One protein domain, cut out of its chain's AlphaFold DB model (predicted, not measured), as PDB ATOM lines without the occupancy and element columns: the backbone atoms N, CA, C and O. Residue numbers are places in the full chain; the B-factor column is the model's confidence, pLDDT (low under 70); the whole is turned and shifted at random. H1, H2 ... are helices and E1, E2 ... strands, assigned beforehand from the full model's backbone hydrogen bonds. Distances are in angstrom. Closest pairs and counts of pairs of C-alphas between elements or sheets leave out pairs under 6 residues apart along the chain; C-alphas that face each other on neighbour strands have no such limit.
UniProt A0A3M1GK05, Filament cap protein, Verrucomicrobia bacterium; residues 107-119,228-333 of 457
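What this domain is: This is residues 107 to 119 and 228 to 333 of the 457 residues of the protein "Filament cap protein" of Verrucomicrobia bacterium (UniProt A0A3M1GK05). A twisted sheet of four strands and a separate two-stranded hairpin, E2 and E3, form the two sides of a wedge, with H1 between E4 of the sheet and E3 of the hairpin, and the short H2 beside E2 near the middle. The link from E5 crosses to the hairpin, where residues 309 to 310 pair antiparallel with residues 255 to 256 of E2, and residues 228 to 250 form a long stretch with no named element. The printed part has 119 residues with two named helices and six named strands, in the order E1 E2 E3 H1 E4 E5 H2 E6; the larger sheet runs E4, E5, E1, E6, and both sheets are antiparallel. The class is mixed, helices and strands, though under half of the residues are in named elements. The whole is compact, with a radius of gyration of the C-alphas of 13.4 A, and only just elongated, spanning 43 by 28 by 23 A.

Where its parts are: In the larger sheet, E4 is residues 284 to 289, 16.2 A long, and E5 is residues 294 to 302, 22.3 A. E1, residues 107 to 111, begins at C-alpha 107 (111.549, 95.955, 145.933) and is 12.5 A long; E6, residues 327 to 329, ends at C-alpha 329 (105.906, 91.402, 141.196). E2 is residues 251 to 256, 17.2 A, and E3 residues 259 to 264, 17.0 A. H1, residues 270 to 278, begins at C-alpha 270 (96.541, 113.268, 138.882) and is 12.4 A long; H2 is residues 316 to 319.

How they stand to each other: The larger sheet is twisted, its C-alphas lying up to 4.4 A off the best plane. E4 and E5 are a hairpin, with N 285 and O 298 2.8 A apart. E5 and E1 have N 110 and O 297 at 2.8 A, and E1 and E6 have N 111 and O 327 at 2.8 A. E5, H2 and E6 form a split strand-helix-strand unit, two strands running the same way with E1 between them in the sheet, and its crossover is right-handed. H1 is on this sheet at a height of 7.0 A, only just over E4 with 3 of its 9 C-alphas, and runs along the strands, at 5 degrees to E4 on the local plane. The closest C-alphas of H1 and E4 are those of Asn 278 and Thr 285, 5.0 A apart. The closest of E3 and H1 are those of Ile 261 and Val 277, 7.1 A. In the hairpin E2 and E3, N 254 and O 261 are 3.0 A apart. H2 is not on the larger sheet; the closest C-alphas of E2 and H2 are those of Phe 254 and Leu 317, 7.3 A. In H1 every O i to N i+4 pair is within hydrogen-bond range; H2 is too short for such a pair.

The domain as a whole: The two C-alphas farthest apart are those of Gly 248 and Asn 333, 44.7 A. Residues 120 to 227 are cut out, and C-alphas 119 and 228 are 9.8 A apart across the cut. The link E5 to H2 is long, with 13 residues. The mean pLDDT of the printed part is 96.3, and no printed residue is under 70.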
ATOM      1  N   ARG A 107     112.818  95.278 145.641       97.50
ATOM      2  CA  ARG A 107     111.549  95.955 145.933       97.50
ATOM      3  C   ARG A 107     110.402  95.284 145.195       97.50
ATOM      4  O   ARG A 107     110.578  94.809 144.074       97.50
ATOM      5  N   SER A 108     109.233  95.313 145.811       97.06
ATOM      6  CA  SER A 108     107.991  94.884 145.175       97.06
ATOM      7  C   SER A 108     107.416  95.982 144.307       97.06
ATOM      8  O   SER A 108     107.495  97.164 144.648       97.06
ATOM      9  N   VAL A 109     106.807  95.573 143.201       97.25
ATOM     10  CA  VAL A 109     106.236  96.471 142.205       97.25
ATOM     11  C   VAL A 109     104.827  96.005 141.866       97.25
ATOM     12  O   VAL A 109     104.632  94.867 141.438       97.25
ATOM     13  N   ARG A 110     103.844  96.889 142.036       97.44
ATOM     14  CA  ARG A 110     102.494  96.740 141.488       97.44
ATOM     15  C   ARG A 110     102.414  97.562 140.209       97.44
ATOM     16  O   ARG A 110     102.511  98.787 140.228       97.44
ATOM     17  N   THR A 111     102.252  96.866 139.099       97.06
ATOM     18  CA  THR A 111     102.221  97.422 137.753       97.06
ATOM     19  C   THR A 111     100.780  97.470 137.270       97.06
ATOM     20  O   THR A 111     100.126  96.426 137.191       97.06
ATOM     21  N   GLY A 112     100.290  98.676 136.973       96.50
ATOM     22  CA  GLY A 112      98.919  98.871 136.523       96.50
ATOM     23  C   GLY A 112      98.649  98.346 135.111       96.50
ATOM     24  O   GLY A 112      99.551  97.840 134.435       96.50
ATOM     25  N   ALA A 113      97.402  98.467 134.658       94.94
ATOM     26  CA  ALA A 113      97.044  98.243 133.256       94.94
ATOM     27  C   ALA A 113      97.805  99.209 132.322       94.94
ATOM     28  O   ALA A 113      98.246 100.273 132.753       94.94
ATOM     29  N   SER A 114      98.001  98.814 131.063       92.94
ATOM     30  CA  SER A 114      98.439  99.730 130.002       92.94
ATOM     31  C   SER A 114      97.241 100.449 129.395       92.94
ATOM     32  O   SER A 114      96.114  99.970 129.540       92.94
ATOM     33  N   ASP A 115      97.508 101.540 128.677       93.56
ATOM     34  CA  ASP A 115      96.500 102.304 127.935       93.56
ATOM     35  C   ASP A 115      95.348 102.767 128.857       93.56
ATOM     36  O   ASP A 115      94.166 102.595 128.559       93.56
ATOM     37  N   VAL A 116      95.701 103.279 130.046       95.88
ATOM     38  CA  VAL A 116      94.730 103.728 131.064       95.88
ATOM     39  C   VAL A 116      94.027 105.032 130.696       95.88
ATOM     40  O   VAL A 116      93.046 105.405 131.344       95.88
ATOM     41  N   SER A 117      94.514 105.748 129.689       96.75
ATOM     42  CA  SER A 117      93.916 106.978 129.204       96.75
ATOM     43  C   SER A 117      92.721 106.722 128.281       96.75
ATOM     44  O   SER A 117      92.599 105.701 127.610       96.75
ATOM     45  N   ALA A 118      91.792 107.672 128.262       96.69
ATOM     46  CA  ALA A 118      90.736 107.730 127.269       96.69
ATOM     47  C   ALA A 118      91.337 108.101 125.904       96.69
ATOM     48  O   ALA A 118      92.246 108.946 125.884       96.69
ATOM     49  N   PRO A 119      90.778 107.574 124.795       96.75
ATOM     50  CA  PRO A 119      91.206 107.923 123.445       96.75
ATOM     51  C   PRO A 119      91.280 109.438 123.227       96.75
ATOM     52  O   PRO A 119      90.495 110.190 123.817       96.75
ATOM     53  N   VAL A 228      97.284 110.262 129.856       97.31
ATOM     54  CA  VAL A 228      96.667 111.009 130.958       97.31
ATOM     55  C   VAL A 228      97.286 112.404 131.087       97.31
ATOM     56  O   VAL A 228      98.510 112.542 131.173       97.31
ATOM     57  N   SER A 229      96.443 113.436 131.172       95.56
ATOM     58  CA  SER A 229      96.874 114.793 131.518       95.56
ATOM     59  C   SER A 229      97.128 114.884 133.019       95.56
ATOM     60  O   SER A 229      96.200 114.858 133.822       95.56
ATOM     61  N   LEU A 230      98.392 115.002 133.426       97.00
ATOM     62  CA  LEU A 230      98.734 114.960 134.851       97.00
ATOM     63  C   LEU A 230      98.290 116.194 135.645       97.00
ATOM     64  O   LEU A 230      98.086 116.079 136.847       97.00
ATOM     65  N   ASN A 231      98.171 117.353 134.997       96.56
ATOM     66  CA  ASN A 231      97.939 118.634 135.675       96.56
ATOM     67  C   ASN A 231      96.480 119.106 135.628       96.56
ATOM     68  O   ASN A 231      96.144 120.075 136.304       96.56
ATOM     69  N   ASP A 232      95.635 118.438 134.844       96.88
ATOM     70  CA  ASP A 232      94.199 118.706 134.826       96.88
ATOM     71  C   ASP A 232      93.535 118.000 136.014       96.88
ATOM     72  O   ASP A 232      94.082 117.030 136.553       96.88
ATOM     73  N   ALA A 233      92.355 118.477 136.419       98.12
ATOM     74  CA  ALA A 233      91.551 117.808 137.438       98.12
ATOM     75  C   ALA A 233      91.309 116.344 137.040       98.12
ATOM     76  O   ALA A 233      91.149 116.044 135.860       98.12
ATOM     77  N   ILE A 234      91.256 115.418 138.000       98.31
ATOM     78  CA  ILE A 234      91.106 113.974 137.729       98.31
ATOM     79  C   ILE A 234      89.916 113.672 136.799       98.31
ATOM     80  O   ILE A 234      90.022 112.786 135.950       98.31
ATOM     81  N   ALA A 235      88.806 114.402 136.936       96.81
ATOM     82  CA  ALA A 235      87.627 114.262 136.082       96.81
ATOM     83  C   ALA A 235      87.898 114.603 134.602       96.81
ATOM     84  O   ALA A 235      87.299 113.989 133.720       96.81
ATOM     85  N   ASP A 236      88.833 115.519 134.343       96.12
ATOM     86  CA  ASP A 236      89.190 116.033 133.015       96.12
ATOM     87  C   ASP A 236      90.560 115.529 132.523       96.12
ATOM     88  O   ASP A 236      90.929 115.731 131.369       96.12
ATOM     89  N   ALA A 237      91.297 114.786 133.357       96.69
ATOM     90  CA  ALA A 237      92.611 114.222 133.042       96.69
ATOM     91  C   ALA A 237      92.582 113.185 131.901       96.69
ATOM     92  O   ALA A 237      93.626 112.724 131.423       96.69
ATOM     93  N   GLY A 238      91.374 112.797 131.480       96.00
ATOM     94  CA  GLY A 238      91.119 111.849 130.412       96.00
ATOM     95  C   GLY A 238      91.543 110.432 130.770       96.00
ATOM     96  O   GLY A 238      92.219 109.755 130.002       96.00
ATOM     97  N   LEU A 239      91.142 109.968 131.949       97.06
ATOM     98  CA  LEU A 239      91.215 108.554 132.307       97.06
ATOM     99  C   LEU A 239      90.173 107.761 131.502       97.06
ATOM    100  O   LEU A 239      89.035 108.198 131.341       97.06
ATOM    101  N   GLY A 240      90.557 106.590 130.996       94.94
ATOM    102  CA  GLY A 240      89.707 105.740 130.156       94.94
ATOM    103  C   GLY A 240      88.556 105.092 130.923       94.94
ATOM    104  O   GLY A 240      87.510 104.793 130.349       94.94
ATOM    105  N   THR A 241      88.720 104.918 132.235       95.38
ATOM    106  CA  THR A 241      87.653 104.480 133.138       95.38
ATOM    107  C   THR A 241      87.233 105.642 134.028       95.38
ATOM    108  O   THR A 241      88.063 106.259 134.691       95.38
ATOM    109  N   ALA A 242      85.934 105.939 134.051       93.75
ATOM    110  CA  ALA A 242      85.392 107.015 134.871       93.75
ATOM    111  C   ALA A 242      85.469 106.678 136.368       93.75
ATOM    112  O   ALA A 242      85.137 105.566 136.787       93.75
ATOM    113  N   VAL A 243      85.826 107.673 137.182       97.19
ATOM    114  CA  VAL A 243      85.808 107.561 138.644       97.19
ATOM    115  C   VAL A 243      84.394 107.848 139.142       97.19
ATOM    116  O   VAL A 243      83.899 108.968 139.052       97.19
ATOM    117  N   THR A 244      83.723 106.819 139.647       96.19
ATOM    118  CA  THR A 244      82.313 106.865 140.066       96.19
ATOM    119  C   THR A 244      82.117 106.603 141.557       96.19
ATOM    120  O   THR A 244      81.075 106.960 142.103       96.19
ATOM    121  N   ALA A 245      83.111 106.030 142.241       96.06
ATOM    122  CA  ALA A 245      83.073 105.766 143.680       96.06
ATOM    123  C   ALA A 245      83.433 107.008 144.514       96.06
ATOM    124  O   ALA A 245      84.340 106.977 145.346       96.06
ATOM    125  N   VAL A 246      82.706 108.100 144.286       97.50
ATOM    126  CA  VAL A 246      82.849 109.380 144.991       97.50
ATOM    127  C   VAL A 246      81.515 109.832 145.580       97.50
ATOM    128  O   VAL A 246      80.446 109.373 145.172       97.50
ATOM    129  N   ASP A 247      81.563 110.725 146.566       97.12
ATOM    130  CA  ASP A 247      80.360 111.380 147.081       97.12
ATOM    131  C   ASP A 247      79.811 112.449 146.109       97.12
ATOM    132  O   ASP A 247      80.372 112.720 145.047       97.12
ATOM    133  N   GLY A 248      78.696 113.090 146.476       96.00
ATOM    134  CA  GLY A 248      78.066 114.129 145.648       96.00
ATOM    135  C   GLY A 248      78.897 115.406 145.457       96.00
ATOM    136  O   GLY A 248      78.514 116.254 144.658       96.00
ATOM    137  N   SER A 249      80.008 115.558 146.179       96.88
ATOM    138  CA  SER A 249      80.974 116.648 146.030       96.88
ATOM    139  C   SER A 249      82.247 116.209 145.297       96.88
ATOM    140  O   SER A 249      83.152 117.021 145.126       96.88
ATOM    141  N   GLY A 250      82.320 114.954 144.842       97.50
ATOM    142  CA  GLY A 250      83.476 114.403 144.140       97.50
ATOM    143  C   GLY A 250      84.582 113.882 145.058       97.50
ATOM    144  O   GLY A 250      85.666 113.578 144.561       97.50
ATOM    145  N   ASN A 251      84.345 113.762 146.369       98.25
ATOM    146  CA  ASN A 251      85.352 113.236 147.288       98.25
ATOM    147  C   ASN A 251      85.393 111.708 147.241       98.25
ATOM    148  O   ASN A 251      84.360 111.043 147.347       98.25
ATOM    149  N   GLY A 252      86.602 111.163 147.167       98.06
ATOM    150  CA  GLY A 252      86.888 109.739 147.268       98.06
ATOM    151  C   GLY A 252      88.121 109.478 148.127       98.06
ATOM    152  O   GLY A 252      88.815 110.392 148.582       98.06
ATOM    153  N   SER A 253      88.393 108.202 148.385       97.88
ATOM    154  CA  SER A 253      89.618 107.790 149.065       97.88
ATOM    155  C   SER A 253      89.951 106.340 148.767       97.88
ATOM    156  O   SER A 253      89.052 105.502 148.713       97.88
ATOM    157  N   PHE A 254      91.240 106.035 148.702       98.06
ATOM    158  CA  PHE A 254      91.762 104.673 148.657       98.06
ATOM    159  C   PHE A 254      92.815 104.476 149.747       98.06
ATOM    160  O   PHE A 254      93.205 105.420 150.433       98.06
ATOM    161  N   THR A 255      93.286 103.244 149.920       97.75
ATOM    162  CA  THR A 255      94.405 102.942 150.819       97.75
ATOM    163  C   THR A 255      95.549 102.267 150.077       97.75
ATOM    164  O   THR A 255      95.309 101.434 149.201       97.75
ATOM    165  N   ILE A 256      96.786 102.604 150.452       97.31
ATOM    166  CA  ILE A 256      98.012 101.887 150.071       97.31
ATOM    167  C   ILE A 256      98.717 101.485 151.363       97.31
ATOM    168  O   ILE A 256      98.955 102.329 152.222       97.31
ATOM    169  N   ASN A 257      99.013 100.196 151.532       94.88
ATOM    170  CA  ASN A 257      99.613  99.637 152.750       94.88
ATOM    171  C   ASN A 257      98.873 100.049 154.044       94.88
ATOM    172  O   ASN A 257      99.475 100.219 155.099       94.88
ATOM    173  N   GLY A 258      97.548 100.219 153.962       95.88
ATOM    174  CA  GLY A 258      96.698 100.646 155.080       95.88
ATOM    175  C   GLY A 258      96.684 102.156 155.353       95.88
ATOM    176  O   GLY A 258      95.908 102.598 156.197       95.88
ATOM    177  N   VAL A 259      97.480 102.953 154.634       98.25
ATOM    178  CA  VAL A 259      97.471 104.420 154.715       98.25
ATOM    179  C   VAL A 259      96.419 104.980 153.767       98.25
ATOM    180  O   VAL A 259      96.427 104.669 152.576       98.25
ATOM    181  N   THR A 260      95.512 105.804 154.292       98.44
ATOM    182  CA  THR A 260      94.440 106.440 153.516       98.44
ATOM    183  C   THR A 260      94.953 107.625 152.710       98.44
ATOM    184  O   THR A 260      95.565 108.542 153.256       98.44
ATOM    185  N   ILE A 261      94.615 107.638 151.425       98.56
ATOM    186  CA  ILE A 261      94.837 108.735 150.493       98.56
ATOM    187  C   ILE A 261      93.469 109.239 150.037       98.56
ATOM    188  O   ILE A 261      92.741 108.539 149.334       98.56
ATOM    189  N   SER A 262      93.110 110.447 150.461       98.19
ATOM    190  CA  SER A 262      91.885 111.121 150.025       98.19
ATOM    191  C   SER A 262      92.123 111.908 148.742       98.19
ATOM    192  O   SER A 262      93.247 112.360 148.502       98.19
ATOM    193  N   TYR A 263      91.071 112.099 147.949       98.50
ATOM    194  CA  TYR A 263      91.092 112.926 146.747       98.50
ATOM    195  C   TYR A 263      89.741 113.592 146.468       98.50
ATOM    196  O   TYR A 263      88.707 113.103 146.926       98.50
ATOM    197  N   ASN A 264      89.746 114.669 145.683       98.50
ATOM    198  CA  ASN A 264      88.550 115.226 145.053       98.50
ATOM    199  C   ASN A 264      88.714 115.252 143.530       98.50
ATOM    200  O   ASN A 264      89.653 115.859 143.028       98.50
ATOM    201  N   VAL A 265      87.798 114.625 142.786       98.44
ATOM    202  CA  VAL A 265      87.954 114.477 141.326       98.44
ATOM    203  C   VAL A 265      87.865 115.786 140.535       98.44
ATOM    204  O   VAL A 265      88.331 115.829 139.400       98.44
ATOM    205  N   ASN A 266      87.271 116.829 141.115       98.00
ATOM    206  CA  ASN A 266      87.082 118.128 140.468       98.00
ATOM    207  C   ASN A 266      88.174 119.141 140.844       98.00
ATOM    208  O   ASN A 266      88.388 120.094 140.102       98.00
ATOM    209  N   ASP A 267      88.842 118.941 141.986       98.06
ATOM    210  CA  ASP A 267      89.827 119.890 142.521       98.06
ATOM    211  C   ASP A 267      91.270 119.369 142.439       98.06
ATOM    212  O   ASP A 267      92.187 120.153 142.195       98.06
ATOM    213  N   ASP A 268      91.493 118.069 142.659       98.69
ATOM    214  CA  ASP A 268      92.828 117.471 142.602       98.69
ATOM    215  C   ASP A 268      93.191 117.083 141.169       98.69
ATOM    216  O   ASP A 268      92.379 116.511 140.437       98.69
ATOM    217  N   SER A 269      94.454 117.296 140.809       98.56
ATOM    218  CA  SER A 269      95.049 116.731 139.602       98.56
ATOM    219  C   SER A 269      95.605 115.325 139.839       98.56
ATOM    220  O   SER A 269      95.872 114.908 140.970       98.56
ATOM    221  N   VAL A 270      95.859 114.572 138.766       98.31
ATOM    222  CA  VAL A 270      96.541 113.268 138.882       98.31
ATOM    223  C   VAL A 270      97.961 113.435 139.446       98.31
ATOM    224  O   VAL A 270      98.431 112.594 140.216       98.31
ATOM    225  N   GLN A 271      98.636 114.545 139.136       98.50
ATOM    226  CA  GLN A 271      99.935 114.894 139.706       98.50
ATOM    227  C   GLN A 271      99.860 115.115 141.223       98.50
ATOM    228  O   GLN A 271     100.793 114.730 141.939       98.50
ATOM    229  N   ASP A 272      98.761 115.672 141.738       98.81
ATOM    230  CA  ASP A 272      98.547 115.808 143.181       98.81
ATOM    231  C   ASP A 272      98.432 114.440 143.852       98.81
ATOM    232  O   ASP A 272      99.017 114.234 144.914       98.81
ATOM    233  N   ILE A 273      97.773 113.471 143.209       98.69
ATOM    234  CA  ILE A 273      97.678 112.088 143.706       98.69
ATOM    235  C   ILE A 273      99.044 111.415 143.743       98.69
ATOM    236  O   ILE A 273      99.416 110.860 144.779       98.69
ATOM    237  N   ILE A 274      99.817 111.505 142.656       98.81
ATOM    238  CA  ILE A 274     101.188 110.976 142.606       98.81
ATOM    239  C   ILE A 274     102.019 111.579 143.742       98.81
ATOM    240  O   ILE A 274     102.688 110.857 144.483       98.81
ATOM    241  N   THR A 275     101.956 112.901 143.907       98.81
ATOM    242  CA  THR A 275     102.698 113.620 144.949       98.81
ATOM    243  C   THR A 275     102.267 113.161 146.336       98.81
ATOM    244  O   THR A 275     103.113 112.796 147.149       98.81
ATOM    245  N   ARG A 276     100.958 113.102 146.590       98.69
ATOM    246  CA  ARG A 276     100.375 112.712 147.875       98.69
ATOM    247  C   ARG A 276     100.763 111.292 148.265       98.69
ATOM    248  O   ARG A 276     101.130 111.084 149.416       98.69
ATOM    249  N   VAL A 277     100.751 110.345 147.322       98.69
ATOM    250  CA  VAL A 277     101.250 108.979 147.548       98.69
ATOM    251  C   VAL A 277     102.745 109.002 147.876       98.69
ATOM    252  O   VAL A 277     103.139 108.464 148.910       98.69
ATOM    253  N   ASN A 278     103.558 109.687 147.066       98.56
ATOM    254  CA  ASN A 278     105.020 109.734 147.215       98.56
ATOM    255  C   ASN A 278     105.496 110.400 148.511       98.56
ATOM    256  O   ASN A 278     106.593 110.104 148.982       98.56
ATOM    257  N   THR A 279     104.695 111.300 149.083       98.31
ATOM    258  CA  THR A 279     104.988 111.971 150.358       98.31
ATOM    259  C   THR A 279     104.276 111.348 151.558       98.31
ATOM    260  O   THR A 279     104.434 111.846 152.670       98.31
ATOM    261  N   SER A 280     103.449 110.320 151.351       98.31
ATOM    262  CA  SER A 280     102.702 109.665 152.429       98.31
ATOM    263  C   SER A 280     103.551 108.660 153.209       98.31
ATOM    264  O   SER A 280     104.575 108.171 152.732       98.31
ATOM    265  N   ASP A 281     103.040 108.251 154.369       97.75
ATOM    266  CA  ASP A 281     103.604 107.159 155.171       97.75
ATOM    267  C   ASP A 281     103.312 105.762 154.580       97.75
ATOM    268  O   ASP A 281     103.567 104.750 155.227       97.75
ATOM    269  N   ALA A 282     102.767 105.669 153.358       97.25
ATOM    270  CA  ALA A 282     102.487 104.389 152.700       97.25
ATOM    271  C   ALA A 282     103.762 103.636 152.269       97.25
ATOM    272  O   ALA A 282     103.672 102.487 151.833       97.25
ATOM    273  N   GLU A 283     104.929 104.287 152.360       96.75
ATOM    274  CA  GLU A 283     106.248 103.763 151.976       96.75
ATOM    275  C   GLU A 283     106.312 103.265 150.524       96.75
ATOM    276  O   GLU A 283     106.982 102.284 150.202       96.75
ATOM    277  N   VAL A 284     105.616 103.945 149.616       97.69
ATOM    278  CA  VAL A 284     105.533 103.573 148.203       97.69
ATOM    279  C   VAL A 284     105.827 104.785 147.332       97.69
ATOM    280  O   VAL A 284     105.396 105.896 147.624       97.69
ATOM    281  N   THR A 285     106.532 104.548 146.233       98.44
ATOM    282  CA  THR A 285     106.675 105.501 145.136       98.44
ATOM    283  C   THR A 285     105.707 105.138 144.011       98.44
ATOM    284  O   THR A 285     105.788 104.051 143.439       98.44
ATOM    285  N   MET A 286     104.808 106.056 143.679       98.62
ATOM    286  CA  MET A 286     103.972 106.073 142.490       98.62
ATOM    287  C   MET A 286     104.654 106.828 141.349       98.62
ATOM    288  O   MET A 286     105.164 107.937 141.525       98.62
ATOM    289  N   THR A 287     104.608 106.246 140.157       98.44
ATOM    290  CA  THR A 287     105.061 106.877 138.914       98.44
ATOM    291  C   THR A 287     104.052 106.646 137.802       98.44
ATOM    292  O   THR A 287     103.361 105.626 137.799       98.44
ATOM    293  N   TYR A 288     104.028 107.549 136.828       98.12
ATOM    294  CA  TYR A 288     103.305 107.391 135.572       98.12
ATOM    295  C   TYR A 288     104.296 107.411 134.409       98.12
ATOM    296  O   TYR A 288     105.143 108.300 134.327       98.12
ATOM    297  N   ASP A 289     104.205 106.415 133.535       96.38
ATOM    298  CA  ASP A 289     104.971 106.337 132.295       96.38
ATOM    299  C   ASP A 289     104.029 106.635 131.126       96.38
ATOM    300  O   ASP A 289     103.196 105.800 130.775       96.38
ATOM    301  N   ALA A 290     104.179 107.810 130.512       93.00
ATOM    302  CA  ALA A 290     103.342 108.243 129.396       93.00
ATOM    303  C   ALA A 290     103.608 107.467 128.090       93.00
ATOM    304  O   ALA A 290     102.771 107.465 127.194       93.00
ATOM    305  N   VAL A 291     104.752 106.788 127.945       88.88
ATOM    306  CA  VAL A 291     105.037 105.978 126.748       88.88
ATOM    307  C   VAL A 291     104.190 104.711 126.759       88.88
ATOM    308  O   VAL A 291     103.599 104.360 125.732       88.88
ATOM    309  N   THR A 292     104.130 104.051 127.920       92.62
ATOM    310  CA  THR A 292     103.316 102.839 128.144       92.62
ATOM    311  C   THR A 292     101.913 103.125 128.685       92.62
ATOM    312  O   THR A 292     101.162 102.179 128.913       92.62
ATOM    313  N   ASP A 293     101.595 104.407 128.892       95.81
ATOM    314  CA  ASP A 293     100.347 104.926 129.459       95.81
ATOM    315  C   ASP A 293      99.896 104.141 130.700       95.81
ATOM    316  O   ASP A 293      98.860 103.474 130.720       95.81
ATOM    317  N   ARG A 294     100.768 104.130 131.718       96.31
ATOM    318  CA  ARG A 294     100.626 103.231 132.867       96.31
ATOM    319  C   ARG A 294     101.172 103.803 134.164       96.31
ATOM    320  O   ARG A 294     102.299 104.300 134.226       96.31
ATOM    321  N   PHE A 295     100.418 103.589 135.239       98.38
ATOM    322  CA  PHE A 295     100.865 103.844 136.604       98.38
ATOM    323  C   PHE A 295     101.567 102.628 137.214       98.38
ATOM    324  O   PHE A 295     101.217 101.473 136.965       98.38
ATOM    325  N   THR A 296     102.573 102.884 138.044       98.31
ATOM    326  CA  THR A 296     103.301 101.856 138.795       98.31
ATOM    327  C   THR A 296     103.475 102.300 140.236       98.31
ATOM    328  O   THR A 296     103.800 103.456 140.490       98.31
ATOM    329  N   LEU A 297     103.285 101.372 141.172       98.44
ATOM    330  CA  LEU A 297     103.597 101.538 142.586       98.44
ATOM    331  C   LEU A 297     104.797 100.654 142.940       98.44
ATOM    332  O   LEU A 297     104.760  99.445 142.727       98.44
ATOM    333  N   THR A 298     105.851 101.240 143.498       98.19
ATOM    334  CA  THR A 298     107.062 100.531 143.936       98.19
ATOM    335  C   THR A 298     107.258 100.731 145.428       98.19
ATOM    336  O   THR A 298     107.275 101.867 145.892       98.19
ATOM    337  N   ASN A 299     107.444  99.653 146.188       97.12
ATOM    338  CA  ASN A 299     107.760  99.765 147.610       97.12
ATOM    339  C   ASN A 299     109.121 100.462 147.802       97.12
ATOM    340  O   ASN A 299     110.087 100.165 147.094       97.12
ATOM    341  N   ASN A 300     109.214 101.394 148.747       96.12
ATOM    342  CA  ASN A 300     110.466 102.072 149.083       96.12
ATOM    343  C   ASN A 300     111.425 101.134 149.826       96.12
ATOM    344  O   ASN A 300     112.648 101.251 149.688       96.12
ATOM    345  N   ASN A 301     110.866 100.166 150.546       94.12
ATOM    346  CA  ASN A 301     111.596  99.126 151.242       94.12
ATOM    347  C   ASN A 301     111.743  97.881 150.354       94.12
ATOM    348  O   ASN A 301     110.856  97.512 149.580       94.12
ATOM    349  N   THR A 302     112.912  97.248 150.429       96.12
ATOM    350  CA  THR A 302     113.140  95.934 149.820       96.12
ATOM    351  C   THR A 302     112.499  94.833 150.669       96.12
ATOM    352  O   THR A 302     112.089  95.066 151.807       96.12
ATOM    353  N   GLY A 303     112.453  93.620 150.124       95.75
ATOM    354  CA  GLY A 303     111.979  92.432 150.818       95.75
ATOM    355  C   GLY A 303     110.797  91.783 150.111       95.75
ATOM    356  O   GLY A 303     110.206  92.334 149.185       95.75
ATOM    357  N   ASP A 304     110.437  90.593 150.579       93.56
ATOM    358  CA  ASP A 304     109.291  89.830 150.082       93.56
ATOM    359  C   ASP A 304     107.967  90.333 150.690       93.56
ATOM    360  O   ASP A 304     107.256  89.617 151.398       93.56
ATOM    361  N   VAL A 305     107.643  91.602 150.445       89.69
ATOM    362  CA  VAL A 305     106.439  92.292 150.947       89.69
ATOM    363  C   VAL A 305     105.495  92.640 149.796       89.69
ATOM    364  O   VAL A 305     105.935  92.767 148.667       89.69
ATOM    365  N   ASP A 306     104.191  92.754 150.013       88.69
ATOM    366  CA  ASP A 306     103.265  93.190 148.949       88.69
ATOM    367  C   ASP A 306     103.175  94.733 148.882       88.69
ATOM    368  O   ASP A 306     103.619  95.427 149.797       88.69
ATOM    369  N   VAL A 307     102.597  95.270 147.805       93.62
ATOM    370  CA  VAL A 307     102.026  96.622 147.753       93.62
ATOM    371  C   VAL A 307     100.508  96.466 147.803       93.62
ATOM    372  O   VAL A 307      99.838  96.285 146.776       93.62
ATOM    373  N   ALA A 308      99.975  96.480 149.024       93.25
ATOM    374  CA  ALA A 308      98.560  96.254 149.273       93.25
ATOM    375  C   ALA A 308      97.767  97.517 148.941       93.25
ATOM    376  O   ALA A 308      98.110  98.607 149.394       93.25
ATOM    377  N   VAL A 309      96.688  97.365 148.180       96.75
ATOM    378  CA  VAL A 309      95.795  98.467 147.819       96.75
ATOM    379  C   VAL A 309      94.351  98.076 148.092       96.75
ATOM    380  O   VAL A 309      93.987  96.907 147.946       96.75
ATOM    381  N   SER A 310      93.526  99.040 148.485       95.56
ATOM    382  CA  SER A 310      92.092  98.813 148.672       95.56
ATOM    383  C   SER A 310      91.296 100.079 148.397       95.56
ATOM    384  O   SER A 310      91.600 101.141 148.942       95.56
ATOM    385  N   GLU A 311      90.243  99.930 147.600       96.00
ATOM    386  CA  GLU A 311      89.230 100.938 147.295       96.00
ATOM    387  C   GLU A 311      87.926 100.230 146.891       96.00
ATOM    388  O   GLU A 311      87.932  99.049 146.531       96.00
ATOM    389  N   SER A 312      86.806 100.944 146.965       92.19
ATOM    390  CA  SER A 312      85.536 100.505 146.385       92.19
ATOM    391  C   SER A 312      85.634 100.377 144.857       92.19
ATOM    392  O   SER A 312      86.362 101.128 144.209       92.19
ATOM    393  N   ALA A 313      84.868  99.450 144.271       91.19
ATOM    394  CA  ALA A 313      84.744  99.336 142.814       91.19
ATOM    395  C   ALA A 313      84.227 100.649 142.198       91.19
ATOM    396  O   ALA A 313      83.371 101.306 142.794       91.19
ATOM    397  N   GLY A 314      84.737 101.014 141.021       93.56
ATOM    398  CA  GLY A 314      84.499 102.306 140.376       93.56
ATOM    399  C   GLY A 314      85.357 103.451 140.924       93.56
ATOM    400  O   GLY A 314      85.088 104.609 140.611       93.56
ATOM    401  N   GLY A 315      86.340 103.162 141.778       96.31
ATOM    402  CA  GLY A 315      87.239 104.153 142.367       96.31
ATOM    403  C   GLY A 315      88.414 104.561 141.477       96.31
ATOM    404  O   GLY A 315      88.589 104.075 140.358       96.31
ATOM    405  N   LEU A 316      89.246 105.463 141.994       98.06
ATOM    406  CA  LEU A 316      90.386 106.016 141.270       98.06
ATOM    407  C   LEU A 316      91.454 104.960 140.962       98.06
ATOM    408  O   LEU A 316      92.005 104.964 139.871       98.06
ATOM    409  N   LEU A 317      91.729 104.011 141.857       97.62
ATOM    410  CA  LEU A 317      92.681 102.929 141.598       97.62
ATOM    411  C   LEU A 317      92.271 102.069 140.403       97.62
ATOM    412  O   LEU A 317      93.144 101.560 139.708       97.62
ATOM    413  N   GLU A 318      90.974 101.894 140.149       97.06
ATOM    414  CA  GLU A 318      90.498 101.216 138.941       97.06
ATOM    415  C   GLU A 318      90.784 102.055 137.694       97.06
ATOM    416  O   GLU A 318      91.344 101.532 136.735       97.06
ATOM    417  N   ALA A 319      90.520 103.363 137.752       97.19
ATOM    418  CA  ALA A 319      90.822 104.291 136.665       97.19
ATOM    419  C   ALA A 319      92.320 104.426 136.355       97.19
ATOM    420  O   ALA A 319      92.701 104.558 135.197       97.19
ATOM    421  N   LEU A 320      93.180 104.319 137.370       97.69
ATOM    422  CA  LEU A 320      94.638 104.290 137.216       97.69
ATOM    423  C   LEU A 320      95.173 102.893 136.842       97.69
ATOM    424  O   LEU A 320      96.385 102.705 136.727       97.69
ATOM    425  N   GLY A 321      94.295 101.892 136.711       96.94
ATOM    426  CA  GLY A 321      94.661 100.507 136.417       96.94
ATOM    427  C   GLY A 321      95.412  99.794 137.547       96.94
ATOM    428  O   GLY A 321      96.018  98.757 137.305       96.94
ATOM    429  N   LEU A 322      95.406 100.334 138.766       97.00
ATOM    430  CA  LEU A 322      96.152  99.873 139.944       97.00
ATOM    431  C   LEU A 322      95.320  99.057 140.943       97.00
ATOM    432  O   LEU A 322      95.824  98.721 142.015       97.00
ATOM    433  N   ASN A 323      94.067  98.735 140.626       90.00
ATOM    434  CA  ASN A 323      93.182  97.946 141.486       90.00
ATOM    435  C   ASN A 323      93.702  96.506 141.727       90.00
ATOM    436  O   ASN A 323      94.820  96.132 141.365       90.00
ATOM    437  N   SER A 324      92.887  95.653 142.348       83.38
ATOM    438  CA  SER A 324      93.266  94.277 142.699       83.38
ATOM    439  C   SER A 324      93.615  93.366 141.512       83.38
ATOM    440  O   SER A 324      94.196  92.309 141.751       83.38
ATOM    441  N   THR A 325      93.324  93.749 140.261       86.31
ATOM    442  CA  THR A 325      93.698  92.976 139.063       86.31
ATOM    443  C   THR A 325      95.061  93.369 138.486       86.31
ATOM    444  O   THR A 325      95.573  92.666 137.614       86.31
ATOM    445  N   ALA A 326      95.675  94.448 138.986       92.94
ATOM    446  CA  ALA A 326      97.021  94.860 138.606       92.94
ATOM    447  C   ALA A 326      98.055  93.758 138.899       92.94
ATOM    448  O   ALA A 326      97.962  93.026 139.888       92.94
ATOM    449  N   THR A 327      99.078  93.660 138.048       93.50
ATOM    450  CA  THR A 327     100.125  92.645 138.210       93.50
ATOM    451  C   THR A 327     101.059  93.041 139.346       93.50
ATOM    452  O   THR A 327     101.621  94.134 139.336       93.50
ATOM    453  N   VAL A 328     101.272  92.140 140.305       94.06
ATOM    454  CA  VAL A 328     102.224  92.344 141.403       94.06
ATOM    455  C   VAL A 328     103.442  91.451 141.207       94.06
ATOM    456  O   VAL A 328     103.343  90.225 141.229       94.06
ATOM    457  N   THR A 329     104.611  92.074 141.080       94.88
ATOM    458  CA  THR A 329     105.906  91.402 141.196       94.88
ATOM    459  C   THR A 329     106.412  91.591 142.620       94.88
ATOM    460  O   THR A 329     106.761  92.705 143.011       94.88
ATOM    461  N   ARG A 330     106.437  90.514 143.410       93.38
ATOM    462  CA  ARG A 330     106.967  90.564 144.780       93.38
ATOM    463  C   ARG A 330     108.486  90.715 144.755       93.38
ATOM    464  O   ARG A 330     109.175  90.122 143.924       93.38
ATOM    465  N   GLY A 331     108.988  91.518 145.679       95.00
ATOM    466  CA  GLY A 331     110.396  91.650 145.974       95.00
ATOM    467  C   GLY A 331     110.951  90.376 146.600       95.00
ATOM    468  O   GLY A 331     110.247  89.428 146.929       95.00
ATOM    469  N   SER A 332     112.262  90.338 146.733       96.50
ATOM    470  CA  SER A 332     112.996  89.251 147.363       96.50
ATOM    471  C   SER A 332     113.601  89.727 148.672       96.50
ATOM    472  O   SER A 332     113.970  90.891 148.787       96.50
ATOM    473  N   ASN A 333     113.756  88.823 149.638       97.75
ATOM    474  CA  ASN A 333     114.651  89.038 150.774       97.75
ATOM    475  C   ASN A 333     116.107  88.780 150.360       97.75
ATOM    476  O   ASN A 333     116.376  87.937 149.501       97.75
TER     477      ASN A 333